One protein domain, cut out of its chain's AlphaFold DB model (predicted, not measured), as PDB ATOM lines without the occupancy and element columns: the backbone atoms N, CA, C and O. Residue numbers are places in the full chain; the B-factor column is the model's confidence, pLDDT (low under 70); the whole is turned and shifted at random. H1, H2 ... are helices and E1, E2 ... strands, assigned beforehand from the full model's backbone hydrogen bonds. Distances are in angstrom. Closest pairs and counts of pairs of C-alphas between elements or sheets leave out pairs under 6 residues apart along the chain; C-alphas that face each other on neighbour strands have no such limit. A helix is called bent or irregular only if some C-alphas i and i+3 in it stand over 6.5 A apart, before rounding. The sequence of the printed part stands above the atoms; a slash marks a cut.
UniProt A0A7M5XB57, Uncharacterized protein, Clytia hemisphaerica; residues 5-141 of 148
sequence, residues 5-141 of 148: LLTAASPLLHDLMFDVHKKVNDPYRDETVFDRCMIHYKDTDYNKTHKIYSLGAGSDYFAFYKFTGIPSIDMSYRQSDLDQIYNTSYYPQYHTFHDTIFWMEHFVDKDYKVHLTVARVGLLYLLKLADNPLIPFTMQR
ATOM      1  N   LEU A   5      -1.830  30.381  32.305       96.56
ATOM      2  CA  LEU A   5      -0.532  30.673  31.707       96.56
ATOM      3  C   LEU A   5       0.032  29.412  31.039       96.56
ATOM      4  O   LEU A   5       0.216  28.379  31.684       96.56
ATOM      5  N   LEU A   6       0.338  29.509  29.748       94.62
ATOM      6  CA  LEU A   6       1.124  28.523  29.018       94.62
ATOM      7  C   LEU A   6       2.549  29.038  28.899       94.62
ATOM      8  O   LEU A   6       2.775  30.203  28.568       94.62
ATOM      9  N   THR A   7       3.512  28.157  29.144       95.81
ATOM     10  CA  THR A   7       4.929  28.495  29.030       95.81
ATOM     11  C   THR A   7       5.697  27.430  28.262       95.81
ATOM     12  O   THR A   7       5.402  26.236  28.360       95.81
ATOM     13  N   ALA A   8       6.691  27.871  27.500       96.81
ATOM     14  CA  ALA A   8       7.664  27.024  26.835       96.81
ATOM     15  C   ALA A   8       9.070  27.521  27.170       96.81
ATOM     16  O   ALA A   8       9.308  28.724  27.205       96.81
ATOM     17  N   ALA A   9      10.011  26.621  27.445       97.44
ATOM     18  CA  ALA A   9      11.353  27.035  27.841       97.44
ATOM     19  C   ALA A   9      12.410  25.949  27.632       97.44
ATOM     20  O   ALA A   9      12.113  24.788  27.348       97.44
ATOM     21  N   SER A  10      13.672  26.346  27.807       97.06
ATOM     22  CA  SER A  10      14.766  25.403  28.044       97.06
ATOM     23  C   SER A  10      14.573  24.678  29.389       97.06
ATOM     24  O   SER A  10      14.288  25.348  30.388       97.06
ATOM     25  N   PRO A  11      14.838  23.354  29.478       95.81
ATOM     26  CA  PRO A  11      14.741  22.600  30.731       95.81
ATOM     27  C   PRO A  11      15.518  23.210  31.901       95.81
ATOM     28  O   PRO A  11      15.086  23.106  33.047       95.81
ATOM     29  N   LEU A  12      16.634  23.895  31.620       97.06
ATOM     30  CA  LEU A  12      17.466  24.554  32.634       97.06
ATOM     31  C   LEU A  12      16.697  25.576  33.480       97.06
ATOM     32  O   LEU A  12      17.074  25.810  34.626       97.06
ATOM     33  N   LEU A  13      15.638  26.168  32.924       97.56
ATOM     34  CA  LEU A  13      14.884  27.274  33.515       97.56
ATOM     35  C   LEU A  13      13.610  26.819  34.242       97.56
ATOM     36  O   LEU A  13      12.941  27.641  34.861       97.56
ATOM     37  N   HIS A  14      13.262  25.529  34.205       95.81
ATOM     38  CA  HIS A  14      11.966  25.055  34.704       95.81
ATOM     39  C   HIS A  14      11.748  25.335  36.197       95.81
ATOM     40  O   HIS A  14      10.669  25.773  36.586       95.81
ATOM     41  N   ASP A  15      12.760  25.123  37.041       95.38
ATOM     42  CA  ASP A  15      12.615  25.339  38.487       95.38
ATOM     43  C   ASP A  15      12.486  26.823  38.847       95.38
ATOM     44  O   ASP A  15      11.626  27.185  39.651       95.38
ATOM     45  N   LEU A  16      13.233  27.694  38.159       96.88
ATOM     46  CA  LEU A  16      13.021  29.141  38.221       96.88
ATOM     47  C   LEU A  16      11.564  29.497  37.878       96.88
ATOM     48  O   LEU A  16      10.943  30.300  38.576       96.88
ATOM     49  N   MET A  17      11.021  28.897  36.815       97.62
ATOM     50  CA  MET A  17       9.650  29.140  36.366       97.62
ATOM     51  C   MET A  17       8.618  28.724  37.404       97.62
ATOM     52  O   MET A  17       7.753  29.519  37.773       97.62
ATOM     53  N   PHE A  18       8.756  27.523  37.962       97.06
ATOM     54  CA  PHE A  18       7.875  27.054  39.025       97.06
ATOM     55  C   PHE A  18       7.918  27.954  40.263       97.06
ATOM     56  O   PHE A  18       6.867  28.256  40.828       97.06
ATOM     57  N   ASP A  19       9.099  28.421  40.661       96.75
ATOM     58  CA  ASP A  19       9.253  29.307  41.814       96.75
ATOM     59  C   ASP A  19       8.607  30.677  41.610       96.75
ATOM     60  O   ASP A  19       8.067  31.247  42.558       96.75
ATOM     61  N   VAL A  20       8.660  31.230  40.398       98.25
ATOM     62  CA  VAL A  20       7.984  32.497  40.082       98.25
ATOM     63  C   VAL A  20       6.479  32.300  39.981       98.25
ATOM     64  O   VAL A  20       5.735  33.087  40.563       98.25
ATOM     65  N   HIS A  21       6.016  31.240  39.315       98.00
ATOM     66  CA  HIS A  21       4.589  30.946  39.193       98.00
ATOM     67  C   HIS A  21       3.910  30.799  40.568       98.00
ATOM     68  O   HIS A  21       2.760  31.199  40.723       98.00
ATOM     69  N   LYS A  22       4.616  30.283  41.586       97.88
ATOM     70  CA  LYS A  22       4.107  30.171  42.969       97.88
ATOM     71  C   LYS A  22       4.030  31.504  43.723       97.88
ATOM     72  O   LYS A  22       3.438  31.559  44.794       97.88
ATOM     73  N   LYS A  23       4.670  32.565  43.224       98.06
ATOM     74  CA  LYS A  23       4.750  33.882  43.887       98.06
ATOM     75  C   LYS A  23       3.794  34.918  43.311       98.06
ATOM     76  O   LYS A  23       3.674  36.003  43.875       98.06
ATOM     77  N   VAL A  24       3.169  34.620  42.177       98.31
ATOM     78  CA  VAL A  24       2.243  35.527  41.499       98.31
ATOM     79  C   VAL A  24       0.843  34.938  41.581       98.31
ATOM     80  O   VAL A  24       0.651  33.766  41.269       98.31
ATOM     81  N   ASN A  25      -0.126  35.753  41.989       98.31
ATOM     82  CA  ASN A  25      -1.529  35.348  42.050       98.31
ATOM     83  C   ASN A  25      -2.157  35.333  40.648       98.31
ATOM     84  O   ASN A  25      -1.805  36.159  39.797       98.31
ATOM     85  N   ASP A  26      -3.097  34.415  40.418       97.56
ATOM     86  CA  ASP A  26      -3.945  34.426  39.226       97.56
ATOM     87  C   ASP A  26      -4.755  35.742  39.174       97.56
ATOM     88  O   ASP A  26      -5.195  36.246  40.210       97.56
ATOM     89  N   PRO A  27      -4.951  36.351  37.988       96.38
ATOM     90  CA  PRO A  27      -5.635  37.638  37.871       96.38
ATOM     91  C   PRO A  27      -7.126  37.603  38.241       96.38
ATOM     92  O   PRO A  27      -7.704  38.673  38.451       96.38
ATOM     93  N   TYR A  28      -7.760  36.424  38.300       94.31
ATOM     94  CA  TYR A  28      -9.208  36.295  38.515       94.31
ATOM     95  C   TYR A  28      -9.611  35.313  39.615       94.31
ATOM     96  O   TYR A  28     -10.802  35.213  39.920       94.31
ATOM     97  N   ARG A  29      -8.669  34.561  40.184       94.25
ATOM     98  CA  ARG A  29      -8.943  33.500  41.159       94.25
ATOM     99  C   ARG A  29      -8.067  33.656  42.386       94.25
ATOM    100  O   ARG A  29      -6.958  34.174  42.303       94.25
ATOM    101  N   ASP A  30      -8.578  33.184  43.516       96.31
ATOM    102  CA  ASP A  30      -7.848  33.156  44.784       96.31
ATOM    103  C   ASP A  30      -6.888  31.953  44.828       96.31
ATOM    104  O   ASP A  30      -7.050  31.015  45.603       96.31
ATOM    105  N   GLU A  31      -5.944  31.934  43.888       96.88
ATOM    106  CA  GLU A  31      -4.929  30.894  43.723       96.88
ATOM    107  C   GLU A  31      -3.664  31.486  43.081       96.88
ATOM    108  O   GLU A  31      -3.676  32.604  42.553       96.88
ATOM    109  N   THR A  32      -2.547  30.757  43.115       98.12
ATOM    110  CA  THR A  32      -1.334  31.192  42.407       98.12
ATOM    111  C   THR A  32      -1.407  30.844  40.920       98.12
ATOM    112  O   THR A  32      -2.124  29.930  40.506       98.12
ATOM    113  N   VAL A  33      -0.600  31.514  40.092       97.88
ATOM    114  CA  VAL A  33      -0.411  31.129  38.684       97.88
ATOM    115  C   VAL A  33       0.040  29.669  38.591       97.88
ATOM    116  O   VAL A  33      -0.405  28.944  37.704       97.88
ATOM    117  N   PHE A  34       0.875  29.205  39.527       96.88
ATOM    118  CA  PHE A  34       1.290  27.806  39.585       96.88
ATOM    119  C   PHE A  34       0.093  26.867  39.754       96.88
ATOM    120  O   PHE A  34      -0.027  25.915  38.984       96.88
ATOM    121  N   ASP A  35      -0.794  27.149  40.709       95.94
ATOM    122  CA  ASP A  35      -1.992  26.341  40.968       95.94
ATOM    123  C   ASP A  35      -2.925  26.335  39.752       95.94
ATOM    124  O   ASP A  35      -3.408  25.279  39.329       95.94
ATOM    125  N   ARG A  36      -3.077  27.488  39.090       95.62
ATOM    126  CA  ARG A  36      -3.842  27.584  37.847       95.62
ATOM    127  C   ARG A  36      -3.251  26.707  36.744       95.62
ATOM    128  O   ARG A  36      -3.971  25.948  36.091       95.62
ATOM    129  N   CYS A  37      -1.940  26.767  36.528       95.00
ATOM    130  CA  CYS A  37      -1.260  25.916  35.553       95.00
ATOM    131  C   CYS A  37      -1.387  24.427  35.914       95.00
ATOM    132  O   CYS A  37      -1.552  23.602  35.018       95.00
ATOM    133  N   MET A  38      -1.377  24.074  37.205       93.31
ATOM    134  CA  MET A  38      -1.581  22.699  37.679       93.31
ATOM    135  C   MET A  38      -2.961  22.138  37.337       93.31
ATOM    136  O   MET A  38      -3.112  20.923  37.269       93.31
ATOM    137  N   ILE A  39      -3.978  22.972  37.131       92.00
ATOM    138  CA  ILE A  39      -5.303  22.505  36.702       92.00
ATOM    139  C   ILE A  39      -5.305  22.222  35.195       92.00
ATOM    140  O   ILE A  39      -5.805  21.183  34.769       92.00
ATOM    141  N   HIS A  40      -4.712  23.126  34.412       91.19
ATOM    142  CA  HIS A  40      -4.860  23.177  32.950       91.19
ATOM    143  C   HIS A  40      -3.784  22.439  32.163       91.19
ATOM    144  O   HIS A  40      -4.036  21.975  31.054       91.19
ATOM    145  N   TYR A  41      -2.588  22.326  32.726       90.12
ATOM    146  CA  TYR A  41      -1.405  21.812  32.049       90.12
ATOM    147  C   TYR A  41      -0.682  20.816  32.956       90.12
ATOM    148  O   TYR A  41       0.485  21.002  33.263       90.12
ATOM    149  N   LYS A  42      -1.352  19.767  33.441       86.12
ATOM    150  CA  LYS A  42      -0.700  18.756  34.299       86.12
ATOM    151  C   LYS A  42       0.416  18.032  33.544       86.12
ATOM    152  O   LYS A  42       0.181  17.529  32.448       86.12
ATOM    153  N   ASP A  43       1.608  17.955  34.137       80.44
ATOM    154  CA  ASP A  43       2.656  17.037  33.680       80.44
ATOM    155  C   ASP A  43       2.475  15.701  34.415       80.44
ATOM    156  O   ASP A  43       2.626  15.618  35.638       80.44
ATOM    157  N   THR A  44       2.086  14.661  33.679       71.06
ATOM    158  CA  THR A  44       1.881  13.310  34.218       71.06
ATOM    159  C   THR A  44       3.187  12.555  34.430       71.06
ATOM    160  O   THR A  44       3.198  11.575  35.172       71.06
ATOM    161  N   ASP A  45       4.282  13.023  33.830       64.62
ATOM    162  CA  ASP A  45       5.492  12.224  33.661       64.62
ATOM    163  C   ASP A  45       6.597  12.626  34.652       64.62
ATOM    164  O   ASP A  45       7.533  11.858  34.874       64.62
ATOM    165  N   TYR A  46       6.526  13.815  35.275       58.03
ATOM    166  CA  TYR A  46       7.591  14.289  36.169       58.03
ATOM    167  C   TYR A  46       7.140  15.230  37.307       58.03
ATOM    168  O   TYR A  46       6.429  16.210  37.095       58.03
ATOM    169  N   ASN A  47       7.613  14.954  38.534       61.97
ATOM    170  CA  ASN A  47       7.516  15.780  39.757       61.97
ATOM    171  C   ASN A  47       6.129  16.312  40.173       61.97
ATOM    172  O   ASN A  47       6.061  17.142  41.079       61.97
ATOM    173  N   LYS A  48       5.029  15.835  39.572       71.44
ATOM    174  CA  LYS A  48       3.672  16.364  39.810       71.44
ATOM    175  C   LYS A  48       3.624  17.896  39.668       71.44
ATOM    176  O   LYS A  48       2.957  18.567  40.453       71.44
ATOM    177  N   THR A  49       4.374  18.448  38.714       87.00
ATOM    178  CA  THR A  49       4.333  19.878  38.365       87.00
ATOM    179  C   THR A  49       3.444  20.109  37.146       87.00
ATOM    180  O   THR A  49       2.925  19.164  36.551       87.00
ATOM    181  N   HIS A  50       3.249  21.371  36.759       90.88
ATOM    182  CA  HIS A  50       2.612  21.673  35.486       90.88
ATOM    183  C   HIS A  50       3.644  21.580  34.362       90.88
ATOM    184  O   HIS A  50       4.851  21.727  34.574       90.88
ATOM    185  N   LYS A  51       3.157  21.308  33.159       91.75
ATOM    186  CA  LYS A  51       3.924  21.126  31.944       91.75
ATOM    187  C   LYS A  51       4.485  22.467  31.491       91.75
ATOM    188  O   LYS A  51       3.748  23.433  31.309       91.75
ATOM    189  N   ILE A  52       5.791  22.477  31.259       94.12
ATOM    190  CA  ILE A  52       6.483  23.512  30.495       94.12
ATOM    191  C   ILE A  52       6.836  22.877  29.150       94.12
ATOM    192  O   ILE A  52       7.420  21.792  29.101       94.12
ATOM    193  N   TYR A  53       6.408  23.510  28.063       93.81
ATOM    194  CA  TYR A  53       6.574  22.977  26.713       93.81
ATOM    195  C   TYR A  53       7.999  23.204  26.185       93.81
ATOM    196  O   TYR A  53       8.719  24.101  26.620       93.81
ATOM    197  N   SER A  54       8.404  22.401  25.202       93.88
ATOM    198  CA  SER A  54       9.652  22.632  24.473       93.88
ATOM    199  C   SER A  54       9.502  23.797  23.495       93.88
ATOM    200  O   SER A  54       8.484  23.919  22.815       93.88
ATOM    201  N   LEU A  55      10.545  24.616  23.364       95.75
ATOM    202  CA  LEU A  55      10.578  25.710  22.392       95.75
ATOM    203  C   LEU A  55      10.708  25.191  20.949       95.75
ATOM    204  O   LEU A  55      11.661  24.481  20.605       95.75
ATOM    205  N   GLY A  56       9.741  25.580  20.113       92.31
ATOM    206  CA  GLY A  56       9.717  25.347  18.665       92.31
ATOM    207  C   GLY A  56      10.347  26.490  17.856       92.31
ATOM    208  O   GLY A  56      11.388  27.017  18.232       92.31
ATOM    209  N   ALA A  57       9.699  26.876  16.752       93.69
ATOM    210  CA  ALA A  57      10.133  27.950  15.844       93.69
ATOM    211  C   ALA A  57       9.046  29.023  15.613       93.69
ATOM    212  O   ALA A  57       8.984  29.629  14.552       93.69
ATOM    213  N   GLY A  58       8.143  29.204  16.584       90.62
ATOM    214  CA  GLY A  58       6.941  30.033  16.434       90.62
ATOM    215  C   GLY A  58       7.104  31.515  16.785       90.62
ATOM    216  O   GLY A  58       6.137  32.256  16.662       90.62
ATOM    217  N   SER A  59       8.279  31.945  17.254       95.75
ATOM    218  CA  SER A  59       8.558  33.341  17.616       95.75
ATOM    219  C   SER A  59      10.071  33.622  17.598       95.75
ATOM    220  O   SER A  59      10.878  32.744  17.275       95.75
ATOM    221  N   ASP A  60      10.462  34.840  17.966       97.38
ATOM    222  CA  ASP A  60      11.816  35.385  17.824       97.38
ATOM    223  C   ASP A  60      12.868  34.680  18.693       97.38
ATOM    224  O   ASP A  60      14.060  34.689  18.373       97.38
ATOM    225  N   TYR A  61      12.445  33.985  19.756       96.69
ATOM    226  CA  TYR A  61      13.337  33.170  20.588       96.69
ATOM    227  C   TYR A  61      14.066  32.074  19.792       96.69
ATOM    228  O   TYR A  61      15.058  31.529  20.272       96.69
ATOM    229  N   PHE A  62      13.596  31.718  18.588       97.06
ATOM    230  CA  PHE A  62      14.179  30.652  17.775       97.06
ATOM    231  C   PHE A  62      15.671  30.867  17.497       97.06
ATOM    232  O   PHE A  62      16.463  29.946  17.694       97.06
ATOM    233  N   ALA A  63      16.070  32.075  17.085       97.19
ATOM    234  CA  ALA A  63      17.472  32.372  16.791       97.19
ATOM    235  C   ALA A  63      18.344  32.233  18.051       97.19
ATOM    236  O   ALA A  63      19.405  31.609  18.023       97.19
ATOM    237  N   PHE A  64      17.858  32.718  19.191       98.00
ATOM    238  CA  PHE A  64      18.572  32.605  20.461       98.00
ATOM    239  C   PHE A  64      18.717  31.141  20.892       98.00
ATOM    240  O   PHE A  64      19.825  30.664  21.145       98.00
ATOM    241  N   TYR A  65      17.611  30.399  20.897       97.12
ATOM    242  CA  TYR A  65      17.570  29.042  21.420       97.12
ATOM    243  C   TYR A  65      18.219  28.009  20.494       97.12
ATOM    244  O   TYR A  65      19.056  27.224  20.936       97.12
ATOM    245  N   LYS A  66      17.840  27.984  19.211       94.44
ATOM    246  CA  LYS A  66      18.261  26.935  18.271       94.44
ATOM    247  C   LYS A  66      19.576  27.240  17.567       94.44
ATOM    248  O   LYS A  66      20.301  26.298  17.266       94.44
ATOM    249  N   PHE A  67      19.877  28.510  17.300       94.56
ATOM    250  CA  PHE A  67      21.089  28.881  16.567       94.56
ATOM    251  C   PHE A  67      22.252  29.211  17.507       94.56
ATOM    252  O   PHE A  67      23.346  28.688  17.322       94.56
ATOM    253  N   THR A  68      22.021  30.024  18.546       97.44
ATOM    254  CA  THR A  68      23.100  30.442  19.468       97.44
ATOM    255  C   THR A  68      23.201  29.623  20.758       97.44
ATOM    256  O   THR A  68      24.169  29.773  21.497       97.44
ATOM    257  N   GLY A  69      22.225  28.754  21.044       95.88
ATOM    258  CA  GLY A  69      22.227  27.908  22.243       95.88
ATOM    259  C   GLY A  69      21.914  28.644  23.551       95.88
ATOM    260  O   GLY A  69      22.229  28.138  24.627       95.88
ATOM    261  N   ILE A  70      21.299  29.828  23.485       97.69
ATOM    262  CA  ILE A  70      20.943  30.623  24.665       97.69
ATOM    263  C   ILE A  70      19.639  30.077  25.275       97.69
ATOM    264  O   ILE A  70      18.609  30.034  24.589       97.69
ATOM    265  N   PRO A  71      19.632  29.674  26.565       97.31
ATOM    266  CA  PRO A  71      18.411  29.269  27.252       97.31
ATOM    267  C   PRO A  71      17.352  30.368  27.166       97.31
ATOM    268  O   PRO A  71      17.612  31.516  27.507       97.31
ATOM    269  N   SER A  72      16.161  30.008  26.697       98.19
ATOM    270  CA  SER A  72      15.092  30.962  26.393       98.19
ATOM    271  C   SER A  72      13.789  30.562  27.090       98.19
ATOM    272  O   SER A  72      13.618  29.396  27.466       98.19
ATOM    273  N   ILE A  73      12.886  31.531  27.255       98.12
ATOM    274  CA  ILE A  73      11.530  31.368  27.799       98.12
ATOM    275  C   ILE A  73      10.564  32.079  26.854       98.12
ATOM    276  O   ILE A  73      10.824  33.207  26.443       98.12
ATOM    277  N   ASP A  74       9.446  31.430  26.560       97.81
ATOM    278  CA  ASP A  74       8.267  32.000  25.924       97.81
ATOM    279  C   ASP A  74       7.053  31.759  26.823       97.81
ATOM    280  O   ASP A  74       6.932  30.710  27.468       97.81
ATOM    281  N   MET A  75       6.163  32.741  26.918       96.81
ATOM    282  CA  MET A  75       4.990  32.641  27.779       96.81
ATOM    283  C   MET A  75       3.819  33.444  27.234       96.81
ATOM    284  O   MET A  75       3.976  34.541  26.706       96.81
ATOM    285  N   SER A  76       2.615  32.913  27.415       94.94
ATOM    286  CA  SER A  76       1.382  33.621  27.085       94.94
ATOM    287  C   SER A  76       0.217  33.086  27.907       94.94
ATOM    288  O   SER A  76       0.148  31.900  28.222       94.94
ATOM    289  N   TYR A  77      -0.731  33.953  28.256       95.19
ATOM    290  CA  TYR A  77      -1.989  33.499  28.843       95.19
ATOM    291  C   TYR A  77      -2.928  33.013  27.740       95.19
ATOM    292  O   TYR A  77      -3.179  33.691  26.735       95.19
ATOM    293  N   ARG A  78      -3.471  31.814  27.924       93.19
ATOM    294  CA  ARG A  78      -4.233  31.084  26.911       93.19
ATOM    295  C   ARG A  78      -5.659  30.861  27.356       93.19
ATOM    296  O   ARG A  78      -6.003  31.029  28.525       93.19
ATOM    297  N   GLN A  79      -6.495  30.495  26.395       90.19
ATOM    298  CA  GLN A  79      -7.808  29.957  26.688       90.19
ATOM    299  C   GLN A  79      -7.699  28.431  26.720       90.19
ATOM    300  O   GLN A  79      -8.218  27.759  25.842       90.19
ATOM    301  N   SER A  80      -6.987  27.900  27.716       81.62
ATOM    302  CA  SER A  80      -6.605  26.482  27.836       81.62
ATOM    303  C   SER A  80      -7.737  25.497  27.533       81.62
ATOM    304  O   SER A  80      -7.532  24.580  26.746       81.62
ATOM    305  N   ASP A  81      -8.928  25.718  28.095       81.44
ATOM    306  CA  ASP A  81     -10.095  24.858  27.856       81.44
ATOM    307  C   ASP A  81     -10.483  24.821  26.369       81.44
ATOM    308  O   ASP A  81     -10.740  23.757  25.813       81.44
ATOM    309  N   LEU A  82     -10.486  25.977  25.697       81.75
ATOM    310  CA  LEU A  82     -10.843  26.062  24.278       81.75
ATOM    311  C   LEU A  82      -9.703  25.585  23.372       81.75
ATOM    312  O   LEU A  82      -9.974  24.921  22.376       81.75
ATOM    313  N   ASP A  83      -8.449  25.880  23.727       81.44
ATOM    314  CA  ASP A  83      -7.264  25.383  23.020       81.44
ATOM    315  C   ASP A  83      -7.291  23.840  22.981       81.44
ATOM    316  O   ASP A  83      -7.020  23.246  21.938       81.44
ATOM    317  N   GLN A  84      -7.692  23.191  24.085       76.88
ATOM    318  CA  GLN A  84      -7.849  21.733  24.171       76.88
ATOM    319  C   GLN A  84      -9.079  21.216  23.411       76.88
ATOM    320  O   GLN A  84      -8.955  20.255  22.654       76.88
ATOM    321  N   ILE A  85     -10.251  21.842  23.577       81.62
ATOM    322  CA  ILE A  85     -11.499  21.406  22.923       81.62
ATOM    323  C   ILE A  85     -11.395  21.504  21.398       81.62
ATOM    324  O   ILE A  85     -11.823  20.595  20.687       81.62
ATOM    325  N   TYR A  86     -10.839  22.601  20.889       81.06
ATOM    326  CA  TYR A  86     -10.783  22.871  19.452       81.06
ATOM    327  C   TYR A  86      -9.449  22.489  18.813       81.06
ATOM    328  O   TYR A  86      -9.280  22.693  17.612       81.06
ATOM    329  N   ASN A  87      -8.510  21.944  19.595       80.75
ATOM    330  CA  ASN A  87      -7.158  21.597  19.159       80.75
ATOM    331  C   ASN A  87      -6.490  22.730  18.354       80.75
ATOM    332  O   ASN A  87      -5.877  22.508  17.307       80.75
ATOM    333  N   THR A  88      -6.661  23.969  18.818       78.62
ATOM    334  CA  THR A  88      -6.145  25.167  18.149       78.62
ATOM    335  C   THR A  88      -4.989  25.763  18.935       78.62
ATOM    336  O   THR A  88      -5.016  25.866  20.159       78.62
ATOM    337  N   SER A  89      -3.959  26.188  18.206       75.19
ATOM    338  CA  SER A  89      -2.833  26.946  18.763       75.19
ATOM    339  C   SER A  89      -3.023  28.460  18.647       75.19
ATOM    340  O   SER A  89      -2.161  29.212  19.102       75.19
ATOM    341  N   TYR A  90      -4.132  28.915  18.063       84.75
ATOM    342  CA  TYR A  90      -4.390  30.324  17.789       84.75
ATOM    343  C   TYR A  90      -5.759  30.737  18.318       84.75
ATOM    344  O   TYR A  90      -6.724  29.970  18.278       84.75
ATOM    345  N   TYR A  91      -5.837  31.976  18.799       90.44
ATOM    346  CA  TYR A  91      -7.111  32.599  19.129       90.44
ATOM    347  C   TYR A  91      -7.836  33.018  17.833       90.44
ATOM    348  O   TYR A  91      -7.176  33.243  16.817       90.44
ATOM    349  N   PRO A  92      -9.174  33.163  17.845       90.81
ATOM    350  CA  PRO A  92      -9.966  33.297  16.616       90.81
ATOM    351  C   PRO A  92      -9.607  34.473  15.699       90.81
ATOM    352  O   PRO A  92      -9.857  34.393  14.503       90.81
ATOM    353  N   GLN A  93      -9.041  35.552  16.247       94.25
ATOM    354  CA  GLN A  93      -8.729  36.770  15.489       94.25
ATOM    355  C   GLN A  93      -7.286  36.839  14.977       94.25
ATOM    356  O   GLN A  93      -6.934  37.801  14.298       94.25
ATOM    357  N   TYR A  94      -6.458  35.834  15.267       94.50
ATOM    358  CA  TYR A  94      -5.044  35.820  14.898       94.50
ATOM    359  C   TYR A  94      -4.830  36.069  13.396       94.50
ATOM    360  O   TYR A  94      -5.417  35.380  12.563       94.50
ATOM    361  N   HIS A  95      -3.970  37.038  13.055       95.56
ATOM    362  CA  HIS A  95      -3.653  37.439  11.671       95.56
ATOM    363  C   HIS A  95      -4.863  37.892  10.829       95.56
ATOM    364  O   HIS A  95      -4.832  37.847   9.598       95.56
ATOM    365  N   THR A  96      -5.930  38.364  11.471       97.19
ATOM    366  CA  THR A  96      -7.085  38.955  10.787       97.19
ATOM    367  C   THR A  96      -7.152  40.460  11.034       97.19
ATOM    368  O   THR A  96      -6.548  40.980  11.967       97.19
ATOM    369  N   PHE A  97      -7.967  41.166  10.248       97.69
ATOM    370  CA  PHE A  97      -8.283  42.580  10.491       97.69
ATOM    371  C   PHE A  97      -9.052  42.818  11.811       97.69
ATOM    372  O   PHE A  97      -9.176  43.950  12.266       97.69
ATOM    373  N   HIS A  98      -9.584  41.762  12.429       97.75
ATOM    374  CA  HIS A  98     -10.382  41.852  13.651       97.75
ATOM    375  C   HIS A  98      -9.547  41.767  14.938       97.75
ATOM    376  O   HIS A  98     -10.104  41.967  16.023       97.75
ATOM    377  N   ASP A  99      -8.233  41.530  14.836       97.44
ATOM    378  CA  ASP A  99      -7.307  41.641  15.966       97.44
ATOM    379  C   ASP A  99      -7.123  43.116  16.347       97.44
ATOM    380  O   ASP A  99      -6.323  43.859  15.779       97.44
ATOM    381  N   THR A 100      -7.978  43.575  17.257       98.06
ATOM    382  CA  THR A 100      -8.168  44.989  17.585       98.06
ATOM    383  C   THR A 100      -8.152  45.202  19.093       98.06
ATOM    384  O   THR A 100      -8.500  44.305  19.865       98.06
ATOM    385  N   ILE A 101      -7.838  46.430  19.526       97.56
ATOM    386  CA  ILE A 101      -7.949  46.834  20.941       97.56
ATOM    387  C   ILE A 101      -9.366  46.573  21.461       97.56
ATOM    388  O   ILE A 101      -9.527  46.021  22.545       97.56
ATOM    389  N   PHE A 102     -10.387  46.873  20.650       97.94
ATOM    390  CA  PHE A 102     -11.776  46.574  20.987       97.94
ATOM    391  C   PHE A 102     -11.964  45.093  21.337       97.94
ATOM    392  O   PHE A 102     -12.532  44.786  22.383       97.94
ATOM    393  N   TRP A 103     -11.456  44.170  20.512       96.94
ATOM    394  CA  TRP A 103     -11.564  42.739  20.800       96.94
ATOM    395  C   TRP A 103     -10.866  42.359  22.114       96.94
ATOM    396  O   TRP A 103     -11.438  41.623  22.925       96.94
ATOM    397  N   MET A 104      -9.672  42.907  22.350       96.56
ATOM    398  CA  MET A 104      -8.906  42.665  23.572       96.56
ATOM    399  C   MET A 104      -9.671  43.120  24.823       96.56
ATOM    400  O   MET A 104      -9.888  42.321  25.735       96.56
ATOM    401  N   GLU A 105     -10.144  44.367  24.839       97.31
ATOM    402  CA  GLU A 105     -10.820  44.982  25.988       97.31
ATOM    403  C   GLU A 105     -12.252  44.462  26.208       97.31
ATOM    404  O   GLU A 105     -12.787  44.552  27.309       97.31
ATOM    405  N   HIS A 106     -12.906  43.898  25.190       96.44
ATOM    406  CA  HIS A 106     -14.287  43.420  25.334       96.44
ATOM    407  C   HIS A 106     -14.376  41.920  25.607       96.44
ATOM    408  O   HIS A 106     -15.291  41.492  26.314       96.44
ATOM    409  N   PHE A 107     -13.449  41.117  25.074       94.56
ATOM    410  CA  PHE A 107     -13.579  39.655  25.097       94.56
ATOM    411  C   PHE A 107     -12.420  38.918  25.765       94.56
ATOM    412  O   PHE A 107     -12.602  37.766  26.155       94.56
ATOM    413  N   VAL A 108     -11.241  39.533  25.901       94.94
ATOM    414  CA  VAL A 108     -10.049  38.830  26.398       94.94
ATOM    415  C   VAL A 108      -9.646  39.313  27.782       94.94
ATOM    416  O   VAL A 108      -9.654  38.524  28.723       94.94
ATOM    417  N   ASP A 109      -9.293  40.589  27.922       97.00
ATOM    418  CA  ASP A 109      -8.705  41.142  29.142       97.00
ATOM    419  C   ASP A 109      -9.145  42.593  29.368       97.00
ATOM    420  O   ASP A 109      -8.365  43.534  29.244       97.00
ATOM    421  N   LYS A 110     -10.426  42.759  29.709       95.31
ATOM    422  CA  LYS A 110     -11.099  44.059  29.863       95.31
ATOM    423  C   LYS A 110     -10.378  45.071  30.751       95.31
ATOM    424  O   LYS A 110     -10.367  46.255  30.441       95.31
ATOM    425  N   ASP A 111      -9.788  44.598  31.843       96.00
ATOM    426  CA  ASP A 111      -9.115  45.444  32.833       96.00
ATOM    427  C   ASP A 111      -7.581  45.301  32.768       96.00
ATOM    428  O   ASP A 111      -6.888  45.683  33.711       96.00
ATOM    429  N   TYR A 112      -7.045  44.675  31.713       97.44
ATOM    430  CA  TYR A 112      -5.617  44.368  31.560       97.44
ATOM    431  C   TYR A 112      -4.988  43.589  32.734       97.44
ATOM    432  O   TYR A 112      -3.774  43.636  32.964       97.44
ATOM    433  N   LYS A 113      -5.798  42.854  33.507       98.00
ATOM    434  CA  LYS A 113      -5.339  42.100  34.683       98.00
ATOM    435  C   LYS A 113      -4.449  40.939  34.266       98.00
ATOM    436  O   LYS A 113      -3.447  40.674  34.928       98.00
ATOM    437  N   VAL A 114      -4.771  40.278  33.155       97.75
ATOM    438  CA  VAL A 114      -3.944  39.194  32.609       97.75
ATOM    439  C   VAL A 114      -2.613  39.740  32.117       97.75
ATOM    440  O   VAL A 114      -1.568  39.197  32.477       97.75
ATOM    441  N   HIS A 115      -2.628  40.830  31.349       98.25
ATOM    442  CA  HIS A 115      -1.406  41.477  30.867       98.25
ATOM    443  C   HIS A 115      -0.514  41.918  32.030       98.25
ATOM    444  O   HIS A 115       0.693  41.679  32.001       98.25
ATOM    445  N   LEU A 116      -1.102  42.479  33.090       98.38
ATOM    446  CA  LEU A 116      -0.383  42.827  34.313       98.38
ATOM    447  C   LEU A 116       0.248  41.594  34.979       98.38
ATOM    448  O   LEU A 116       1.403  41.652  35.400       98.38
ATOM    449  N   THR A 117      -0.474  40.476  35.070       98.44
ATOM    450  CA  THR A 117       0.074  39.225  35.612       98.44
ATOM    451  C   THR A 117       1.223  38.691  34.755       98.44
ATOM    452  O   THR A 117       2.271  38.354  35.305       98.44
ATOM    453  N   VAL A 118       1.085  38.673  33.425       98.19
ATOM    454  CA  VAL A 118       2.162  38.258  32.506       98.19
ATOM    455  C   VAL A 118       3.387  39.160  32.668       98.19
ATOM    456  O   VAL A 118       4.501  38.658  32.807       98.19
ATOM    457  N   ALA A 119       3.192  40.479  32.741       98.44
ATOM    458  CA  ALA A 119       4.275  41.431  32.967       98.44
ATOM    459  C   ALA A 119       4.992  41.186  34.306       98.44
ATOM    460  O   ALA A 119       6.220  41.187  34.356       98.44
ATOM    461  N   ARG A 120       4.247  40.913  35.387       98.44
ATOM    462  CA  ARG A 120       4.817  40.580  36.705       98.44
ATOM    463  C   ARG A 120       5.641  39.296  36.671       98.44
ATOM    464  O   ARG A 120       6.748  39.280  37.200       98.44
ATOM    465  N   VAL A 121       5.121  38.239  36.045       98.62
ATOM    466  CA  VAL A 121       5.841  36.964  35.887       98.62
ATOM    467  C   VAL A 121       7.133  37.181  35.095       98.62
ATOM    468  O   VAL A 121       8.206  36.797  35.559       98.62
ATOM    469  N   GLY A 122       7.056  37.872  33.955       98.38
ATOM    470  CA  GLY A 122       8.218  38.174  33.114       98.38
ATOM    471  C   GLY A 122       9.270  39.016  33.829       98.38
ATOM    472  O   GLY A 122      10.456  38.702  33.776       98.38
ATOM    473  N   LEU A 123       8.845  40.041  34.568       98.25
ATOM    474  CA  LEU A 123       9.751  40.877  35.350       98.25
ATOM    475  C   LEU A 123      10.455  40.077  36.450       98.25
ATOM    476  O   LEU A 123      11.648  40.261  36.669       98.25
ATOM    477  N   LEU A 124       9.750  39.162  37.121       98.31
ATOM    478  CA  LEU A 124      10.356  38.291  38.127       98.31
ATOM    479  C   LEU A 124      11.364  37.305  37.522       98.31
ATOM    480  O   LEU A 124      12.351  36.987  38.189       98.31
ATOM    481  N   TYR A 125      11.164  36.852  36.279       98.19
ATOM    482  CA  TYR A 125      12.188  36.096  35.548       98.19
ATOM    483  C   TYR A 125      13.434  36.920  35.309       98.19
ATOM    484  O   TYR A 125      14.522  36.482  35.678       98.19
ATOM    485  N   LEU A 126      13.265  38.112  34.740       97.81
ATOM    486  CA  LEU A 126      14.375  39.008  34.449       97.81
ATOM    487  C   LEU A 126      15.146  39.352  35.722       97.81
ATOM    488  O   LEU A 126      16.358  39.177  35.750       97.81
ATOM    489  N   LEU A 127      14.447  39.726  36.796       97.44
ATOM    490  CA  LEU A 127      15.060  40.066  38.079       97.44
ATOM    491  C   LEU A 127      15.893  38.904  38.634       97.44
ATOM    492  O   LEU A 127      17.043  39.079  39.015       97.44
ATOM    493  N   LYS A 128      15.337  37.687  38.648       96.69
ATOM    494  CA  LYS A 128      16.048  36.510  39.166       96.69
ATOM    495  C   LYS A 128      17.213  36.066  38.283       96.69
ATOM    496  O   LYS A 128      18.141  35.453  38.801       96.69
ATOM    497  N   LEU A 129      17.154  36.304  36.977       97.00
ATOM    498  CA  LEU A 129      18.232  35.952  36.052       97.00
ATOM    499  C   LEU A 129      19.343  37.007  36.023       97.00
ATOM    500  O   LEU A 129      20.496  36.639  35.828       97.00
ATOM    501  N   ALA A 130      19.006  38.282  36.219       96.88
ATOM    502  CA  ALA A 130      19.953  39.392  36.177       96.88
ATOM    503  C   ALA A 130      20.676  39.620  37.514       96.88
ATOM    504  O   ALA A 130      21.881  39.858  37.509       96.88
ATOM    505  N   ASP A 131      19.966  39.511  38.645       95.56
ATOM    506  CA  ASP A 131      20.486  39.981  39.940       95.56
ATOM    507  C   ASP A 131      20.979  38.857  40.861       95.56
ATOM    508  O   ASP A 131      21.687  39.118  41.837       95.56
ATOM    509  N   ASN A 132      20.619  37.595  40.600       94.69
ATOM    510  CA  ASN A 132      21.087  36.503  41.451       94.69
ATOM    511  C   ASN A 132      22.596  36.262  41.242       94.69
ATOM    512  O   ASN A 132      23.030  36.080  40.105       94.69
ATOM    513  N   PRO A 133      23.394  36.129  42.321       94.69
ATOM    514  CA  PRO A 133      24.837  35.887  42.210       94.69
ATOM    515  C   PRO A 133      25.162  34.526  41.578       94.69
ATOM    516  O   PRO A 133      26.224  34.345  40.989       94.69
ATOM    517  N   LEU A 134      24.244  33.565  41.709       95.19
ATOM    518  CA  LEU A 134      24.286  32.280  41.024       95.19
ATOM    519  C   LEU A 134      23.091  32.198  40.083       95.19
ATOM    520  O   LEU A 134      21.944  32.357  40.509       95.19
ATOM    521  N   ILE A 135      23.364  31.905  38.813       94.69
ATOM    522  CA  ILE A 135      22.313  31.730  37.817       94.69
ATOM    523  C   ILE A 135      21.451  30.525  38.237       94.69
ATOM    524  O   ILE A 135      22.000  29.440  38.449       94.69
ATOM    525  N   PRO A 136      20.116  30.674  38.356       95.31
ATOM    526  CA  PRO A 136      19.220  29.640  38.878       95.31
ATOM    527  C   PRO A 136      18.925  28.536  37.843       95.31
ATOM    528  O   PRO A 136      17.769  28.203  37.579       95.31
ATOM    529  N   PHE A 137      19.963  27.975  37.224       96.62
ATOM    530  CA  PHE A 137      19.845  26.855  36.296       96.62
ATOM    531  C   PHE A 137      19.824  25.527  37.042       96.62
ATOM    532  O   PHE A 137      20.645  25.280  37.923       96.62
ATOM    533  N   THR A 138      18.931  24.629  36.625       95.44
ATOM    534  CA  THR A 138      18.874  23.268  37.171       95.44
ATOM    535  C   THR A 138      19.254  22.239  36.113       95.44
ATOM    536  O   THR A 138      18.429  21.808  35.308       95.44
ATOM    537  N   MET A 139      20.511  21.788  36.145       95.12
ATOM    538  CA  MET A 139      21.048  20.809  35.183       95.12
ATOM    539  C   MET A 139      20.300  19.472  35.207       95.12
ATOM    540  O   MET A 139      20.119  18.850  34.162       95.12
ATOM    541  N   GLN A 140      19.799  19.050  36.374       93.50
ATOM    542  CA  GLN A 140      19.033  17.808  36.499       93.50
ATOM    543  C   GLN A 140      17.793  17.804  35.594       93.50
ATOM    544  O   GLN A 140      17.465  16.775  35.010       93.50
ATOM    545  N   ARG A 141      17.130  18.957  35.415       92.06
ATOM    546  CA  ARG A 141      15.978  19.083  34.510       92.06
ATOM    547  C   ARG A 141      16.365  18.794  33.064       92.06
ATOM    548  O   ARG A 141      15.599  18.153  32.352       92.06
TER     549      ARG A 141
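AT A GLANCE: This is residues 5 to 141 of the 148 residues of an uncharacterized protein of Clytia hemisphaerica (UniProt A0A7M5XB57). A short two-stranded ribbon, E1 beside E2, lies in the middle, with three helices, H1, H2 and the long H6, gathered over one of its faces. H3 lies beyond one end of the ribbon, H4 and H5 beyond the other; long links lead from H2 to H3 and from H4 to H5, while the links H3 to E2, E2 to H4 and H5 to H6 are tight. The printed part has 137 residues, with six named helices and two named strands in the order E1 H1 H2 H3 E2 H4 H5 H6; the sheet order is E1 - E2, antiparallel, and the class is mostly helix. The whole is compact, with a radius of gyration of the C-alphas of 15.7 A, and spans 44 by 38 by 31 A.

HOW THE PARTS SIT: E1, residues 5 to 9, and E2, residues 73 to 78, are antiparallel neighbours at 160 degrees; N 6 and O 76 are 2.8 A apart and N 76 and O 6 2.9 A, both within hydrogen-bond range. H1, residues 11 to 21, is near E1, with 6 pairs of C-alphas within 10 A. H2, residues 33 to 40, only just touches H1, with 3 pairs of C-alphas within 8 A, the closest being His 21 and Phe 34 at 4.6 A. The closest C-alphas of H2 and E1 are those of Cys 37 and Leu 5, 6.2 A apart. H3, residues 61 to 67, touches no helix; its closest C-alpha to E2 is Tyr 61, 7.5 A from that of Asp 74. H4, residues 80 to 85, is close to H2 but not clearly touching, with the C-alphas of Ser 80 and His 40 6.3 A apart. H5, residues 101 to 108, is apart from H4. H6, residues 113 to 131, touches H1 with residues 121 to 125 alone, at a steep tilt of 55 degrees, opposite ways; the closest C-alphas are those of Val 121 and Val 20, 6.5 A. Tyr 77 of E2 and Val 114 of H6 have the closest C-alphas of that pair, 7.1 A. Every O i to N i+4 pair is within hydrogen-bond range in H2, H3, H4, H5 and H6, and 5 of 7 are in H1.

IN THESE COORDINATES: E1 begins at C-alpha 5, (-0.532, 30.673, 31.707), and is 13.0 A long. H1 measures 15.6 A and is irregular, with C-alphas 12 and 15 7.6 A apart. H2 measures 10.8 A, H3 9.7 A, E2 15.8 A, H4 8.6 A and H5 9.9 A. H6 is 26.4 A long and ends at C-alpha 131, (20.486, 39.981, 39.940).

THE WHOLE: The C-alphas of Phe 97 and Pro 133 are the two farthest apart, 46.3 A. The printed part has no cut. The links H1 to H2, H2 to H3 and H4 to H5 are long. Mean pLDDT of the printed part is 93.4; residues 45 to 47 are under 70.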